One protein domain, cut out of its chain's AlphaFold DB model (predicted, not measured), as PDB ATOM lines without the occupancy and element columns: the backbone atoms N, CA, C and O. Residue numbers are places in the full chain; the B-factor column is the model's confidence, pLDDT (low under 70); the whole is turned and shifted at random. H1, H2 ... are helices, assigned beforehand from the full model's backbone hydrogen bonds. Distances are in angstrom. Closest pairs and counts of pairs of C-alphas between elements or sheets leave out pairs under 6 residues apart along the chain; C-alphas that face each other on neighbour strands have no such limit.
ATOM      1  N   PHE A   2     -79.284 -32.016  93.389       94.00
ATOM      2  CA  PHE A   2     -79.351 -30.867  94.277       94.00
ATOM      3  C   PHE A   2     -79.589 -31.322  95.712       94.00
ATOM      4  O   PHE A   2     -80.205 -32.358  95.943       94.00
ATOM      5  N   GLY A   3     -79.073 -30.553  96.653       93.12
ATOM      6  CA  GLY A   3     -79.344 -30.631  98.076       93.12
ATOM      7  C   GLY A   3     -79.578 -29.223  98.606       93.12
ATOM      8  O   GLY A   3     -79.737 -28.298  97.813       93.12
ATOM      9  N   ASP A   4     -79.579 -29.088  99.927       92.06
ATOM     10  CA  ASP A   4     -79.709 -27.845 100.697       92.06
ATOM     11  C   ASP A   4     -78.930 -26.675 100.056       92.06
ATOM     12  O   ASP A   4     -77.720 -26.544 100.250       92.06
ATOM     13  N   ASP A   5     -79.610 -25.929  99.176       88.75
ATOM     14  CA  ASP A   5     -79.098 -24.887  98.269       88.75
ATOM     15  C   ASP A   5     -77.745 -25.164  97.586       88.75
ATOM     16  O   ASP A   5     -76.971 -24.254  97.288       88.75
ATOM     17  N   SER A   6     -77.433 -26.429  97.324       93.38
ATOM     18  CA  SER A   6     -76.123 -26.840  96.822       93.38
ATOM     19  C   SER A   6     -76.249 -27.935  95.775       93.38
ATOM     20  O   SER A   6     -77.190 -28.725  95.769       93.38
ATOM     21  N   CYS A   7     -75.290 -27.999  94.856       93.38
ATOM     22  CA  CYS A   7     -75.275 -28.986  93.771       93.38
ATOM     23  C   CYS A   7     -74.026 -29.887  93.780       93.38
ATOM     24  O   CYS A   7     -73.955 -30.871  93.043       93.38
ATOM     25  N   GLY A   8     -73.052 -29.597  94.654       93.50
ATOM     26  CA  GLY A   8     -71.783 -30.327  94.739       93.50
ATOM     27  C   GLY A   8     -70.832 -30.062  93.563       93.50
ATOM     28  O   GLY A   8     -69.896 -30.834  93.354       93.50
ATOM     29  N   ALA A   9     -71.101 -29.030  92.763       94.75
ATOM     30  CA  ALA A   9     -70.180 -28.449  91.795       94.75
ATOM     31  C   ALA A   9     -69.618 -27.123  92.333       94.75
ATOM     32  O   ALA A   9     -70.112 -26.591  93.326       94.75
ATOM     33  N   GLU A  10     -68.606 -26.583  91.655       95.00
ATOM     34  CA  GLU A  10     -67.983 -25.299  91.989       95.00
ATOM     35  C   GLU A  10     -67.877 -24.405  90.742       95.00
ATOM     36  O   GLU A  10     -67.969 -24.881  89.604       95.00
ATOM     37  N   GLY A  11     -67.686 -23.099  90.959       96.25
ATOM     38  CA  GLY A  11     -67.512 -22.104  89.898       96.25
ATOM     39  C   GLY A  11     -68.704 -22.009  88.941       96.25
ATOM     40  O   GLY A  11     -69.853 -22.196  89.334       96.25
ATOM     41  N   ALA A  12     -68.421 -21.759  87.660       97.50
ATOM     42  CA  ALA A  12     -69.442 -21.544  86.631       97.50
ATOM     43  C   ALA A  12     -70.423 -22.722  86.465       97.50
ATOM     44  O   ALA A  12     -71.583 -22.522  86.112       97.50
ATOM     45  N   LEU A  13     -69.985 -23.957  86.742       95.44
ATOM     46  CA  LEU A  13     -70.880 -25.116  86.708       95.44
ATOM     47  C   LEU A  13     -71.902 -25.060  87.850       95.44
ATOM     48  O   LEU A  13     -73.072 -25.358  87.627       95.44
ATOM     49  N   ALA A  14     -71.479 -24.651  89.049       96.25
ATOM     50  CA  ALA A  14     -72.391 -24.482  90.174       96.25
ATOM     51  C   ALA A  14     -73.436 -23.401  89.889       96.25
ATOM     52  O   ALA A  14     -74.616 -23.613  90.150       96.25
ATOM     53  N   GLU A  15     -73.013 -22.278  89.303       96.75
ATOM     54  CA  GLU A  15     -73.912 -21.191  88.903       96.75
ATOM     55  C   GLU A  15     -74.975 -21.678  87.913       96.75
ATOM     56  O   GLU A  15     -76.163 -21.433  88.117       96.75
ATOM     57  N   ALA A  16     -74.572 -22.425  86.880       96.88
ATOM     58  CA  ALA A  16     -75.495 -22.970  85.889       96.88
ATOM     59  C   ALA A  16     -76.466 -24.003  86.488       96.88
ATOM     60  O   ALA A  16     -77.675 -23.931  86.253       96.88
ATOM     61  N   GLU A  17     -75.960 -24.949  87.285       96.56
ATOM     62  CA  GLU A  17     -76.787 -25.977  87.922       96.56
ATOM     63  C   GLU A  17     -77.786 -25.353  88.919       96.56
ATOM     64  O   GLU A  17     -78.963 -25.717  88.916       96.56
ATOM     65  N   LEU A  18     -77.360 -24.381  89.735       95.75
ATOM     66  CA  LEU A  18     -78.239 -23.698  90.694       95.75
ATOM     67  C   LEU A  18     -79.238 -22.757  90.010       95.75
ATOM     68  O   LEU A  18     -80.375 -22.659  90.468       95.75
ATOM     69  N   ALA A  19     -78.867 -22.113  88.899       96.44
ATOM     70  CA  ALA A  19     -79.803 -21.324  88.097       96.44
ATOM     71  C   ALA A  19     -80.916 -22.197  87.496       96.44
ATOM     72  O   ALA A  19     -82.077 -21.792  87.476       96.44
ATOM     73  N   PHE A  20     -80.584 -23.415  87.049       95.69
ATOM     74  CA  PHE A  20     -81.584 -24.398  86.632       95.69
ATOM     75  C   PHE A  20     -82.483 -24.818  87.802       95.69
ATOM     76  O   PHE A  20     -83.704 -24.760  87.690       95.69
ATOM     77  N   ALA A  21     -81.894 -25.182  88.944       95.12
ATOM     78  CA  ALA A  21     -82.657 -25.608  90.118       95.12
ATOM     79  C   ALA A  21     -83.581 -24.507  90.667       95.12
ATOM     80  O   ALA A  21     -84.687 -24.794  91.122       95.12
ATOM     81  N   GLY A  22     -83.162 -23.241  90.571       95.44
ATOM     82  CA  GLY A  22     -83.947 -22.074  90.975       95.44
ATOM     83  C   GLY A  22     -85.251 -21.883  90.194       95.44
ATOM     84  O   GLY A  22     -86.131 -21.168  90.665       95.44
ATOM     85  N   GLN A  23     -85.417 -22.554  89.047       97.06
ATOM     86  CA  GLN A  23     -86.687 -22.594  88.312       97.06
ATOM     87  C   GLN A  23     -87.764 -23.416  89.042       97.06
ATOM     88  O   GLN A  23     -88.938 -23.319  88.692       97.06
ATOM     89  N   TYR A  24     -87.378 -24.184  90.068       96.50
ATOM     90  CA  TYR A  24     -88.253 -25.062  90.842       96.50
ATOM     91  C   TYR A  24     -88.158 -24.781  92.358       96.50
ATOM     92  O   TYR A  24     -87.626 -25.591  93.132       96.50
ATOM     93  N   PRO A  25     -88.634 -23.610  92.815       95.19
ATOM     94  CA  PRO A  25     -88.436 -23.140  94.185       95.19
ATOM     95  C   PRO A  25     -89.065 -24.048  95.253       95.19
ATOM     96  O   PRO A  25     -88.516 -24.171  96.349       95.19
ATOM     97  N   GLU A  26     -90.179 -24.719  94.951       96.44
ATOM     98  CA  GLU A  26     -90.852 -25.643  95.868       96.44
ATOM     99  C   GLU A  26     -89.997 -26.873  96.196       96.44
ATOM    100  O   GLU A  26     -89.925 -27.288  97.357       96.44
ATOM    101  N   PHE A  27     -89.281 -27.418  95.208       94.94
ATOM    102  CA  PHE A  27     -88.361 -28.526  95.443       94.94
ATOM    103  C   PHE A  27     -87.138 -28.048  96.220       94.94
ATOM    104  O   PHE A  27     -86.749 -28.692  97.191       94.94
ATOM    105  N   MET A  28     -86.581 -26.882  95.882       95.62
ATOM    106  CA  MET A  28     -85.445 -26.316  96.620       95.62
ATOM    107  C   MET A  28     -85.779 -26.049  98.094       95.62
ATOM    108  O   MET A  28     -84.975 -26.352  98.978       95.62
ATOM    109  N   ALA A  29     -86.992 -25.572  98.389       95.94
ATOM    110  CA  ALA A  29     -87.467 -25.405  99.761       95.94
ATOM    111  C   ALA A  29     -87.533 -26.742 100.521       95.94
ATOM    112  O   ALA A  29     -87.117 -26.810 101.679       95.94
ATOM    113  N   LEU A  30     -88.001 -27.815  99.873       96.12
ATOM    114  CA  LEU A  30     -88.038 -29.159 100.460       96.12
ATOM    115  C   LEU A  30     -86.629 -29.704 100.748       96.12
ATOM    116  O   LEU A  30     -86.374 -30.235 101.834       96.12
ATOM    117  N   LEU A  31     -85.703 -29.555  99.798       96.12
ATOM    118  CA  LEU A  31     -84.314 -30.002  99.952       96.12
ATOM    119  C   LEU A  31     -83.611 -29.286 101.113       96.12
ATOM    120  O   LEU A  31     -82.901 -29.922 101.895       96.12
ATOM    121  N   ARG A  32     -83.886 -27.987 101.273       95.75
ATOM    122  CA  ARG A  32     -83.413 -27.169 102.395       95.75
ATOM    123  C   ARG A  32     -84.031 -27.591 103.726       95.75
ATOM    124  O   ARG A  32     -83.320 -27.851 104.693       95.75
ATOM    125  N   ALA A  33     -85.358 -27.727 103.783       96.88
ATOM    126  CA  ALA A  33     -86.074 -28.106 105.004       96.88
ATOM    127  C   ALA A  33     -85.631 -29.476 105.549       96.88
ATOM    128  O   ALA A  33     -85.598 -29.694 106.761       96.88
ATOM    129  N   THR A  34     -85.251 -30.390 104.655       96.25
ATOM    130  CA  THR A  34     -84.757 -31.727 105.007       96.25
ATOM    131  C   THR A  34     -83.247 -31.782 105.246       96.25
ATOM    132  O   THR A  34     -82.746 -32.828 105.659       96.25
ATOM    133  N   ARG A  35     -82.512 -30.676 105.031       95.00
ATOM    134  CA  ARG A  35     -81.037 -30.631 105.060       95.00
ATOM    135  C   ARG A  35     -80.420 -31.726 104.180       95.00
ATOM    136  O   ARG A  35     -79.449 -32.386 104.566       95.00
ATOM    137  N   MET A  36     -81.031 -31.972 103.017       95.62
ATOM    138  CA  MET A  36     -80.602 -33.041 102.122       95.62
ATOM    139  C   MET A  36     -79.209 -32.724 101.585       95.62
ATOM    140  O   MET A  36     -78.975 -31.654 101.025       95.62
ATOM    141  N   ARG A  37     -78.269 -33.658 101.740       95.88
ATOM    142  CA  ARG A  37     -76.916 -33.477 101.208       95.88
ATOM    143  C   ARG A  37     -76.936 -33.606  99.683       95.88
ATOM    144  O   ARG A  37     -77.551 -34.550  99.182       95.88
ATOM    145  N   PRO A  38     -76.250 -32.718  98.944       95.00
ATOM    146  CA  PRO A  38     -76.121 -32.865  97.504       95.00
ATOM    147  C   PRO A  38     -75.317 -34.127  97.177       95.00
ATOM    148  O   PRO A  38     -74.441 -34.552  97.933       95.00
ATOM    149  N   ALA A  39     -75.594 -34.708  96.016       93.56
ATOM    150  CA  ALA A  39     -74.888 -35.881  95.515       93.56
ATOM    151  C   ALA A  39     -74.618 -35.730  94.018       93.56
ATOM    152  O   ALA A  39     -75.405 -35.127  93.287       93.56
ATOM    153  N   ARG A  40     -73.518 -36.298  93.524       91.62
ATOM    154  CA  ARG A  40     -73.189 -36.270  92.093       91.62
ATOM    155  C   ARG A  40     -73.599 -37.580  91.432       91.62
ATOM    156  O   ARG A  40     -73.517 -38.647  92.032       91.62
ATOM    157  N   ARG A  41     -74.066 -37.478  90.191       90.75
ATOM    158  CA  ARG A  41     -74.424 -38.607  89.333       90.75
ATOM    159  C   ARG A  41     -73.891 -38.302  87.941       90.75
ATOM    160  O   ARG A  41     -74.058 -37.177  87.475       90.75
ATOM    161  N   SER A  42     -73.241 -39.274  87.309       91.31
ATOM    162  CA  SER A  42     -72.806 -39.141  85.919       91.31
ATOM    163  C   SER A  42     -74.015 -38.913  85.019       91.31
ATOM    164  O   SER A  42     -75.025 -39.600  85.165       91.31
TER     165      SER A  42
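This is residues 2 to 42 of the 88 residues of the protein "tRNA pseudouridine(13) synthase TruD" of Halobacillus litoralis (UniProt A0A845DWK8). Two short helices, H1 and H2, meet near their ends as an L, H1 being the longer arm, and the unnamed stretch of residues 2 to 10 folds into the inside of the corner. The unnamed residues 34 to 42 run from the far end of H2 back past that stretch, on its side away from H1. The printed part has 41 residues with two named helices, H1 then H2, and no named strand; its class is all helix, though under half of the residues, 20 of 41, are in named elements. The whole is compact, with a radius of gyration of the C-alphas of 9.6 A, and rounded, with spans of 25 by 19 by 16 A.

H1, the longest helix, covers residues 11 to 21 and measures 15.5 A from C-alpha 11 at (-67.512, -22.104, 89.898) to C-alpha 21 at (-82.657, -25.608, 90.118). H2 covers residues 25 to 33 and measures 12.1 A, ending with C-alpha 33 at (-86.074, -28.106, 105.004).

H1 and H2 are close but not clearly touching, with 1 pair of C-alphas within 8 A, those of Ala 21 and Met 28, 7.1 A apart. They run opposite ways at a steep tilt of 69.9 degrees, only just short of about perpendicular. Their centres are 16.1 A apart. In H1 and H2 every O i to N i+4 pair is within hydrogen-bond range.

The two C-alphas farthest apart, those of Ala 12 and Thr 34, are 26.0 A from each other. The C-alphas of Phe 2 and Ser 42, the first and last printed, are 13.5 A apart. The printed part has no cut, and the link from H1 to H2, residues 22 to 24, is tight. The mean pLDDT of the printed part is 95.0, and no printed residue is under 70.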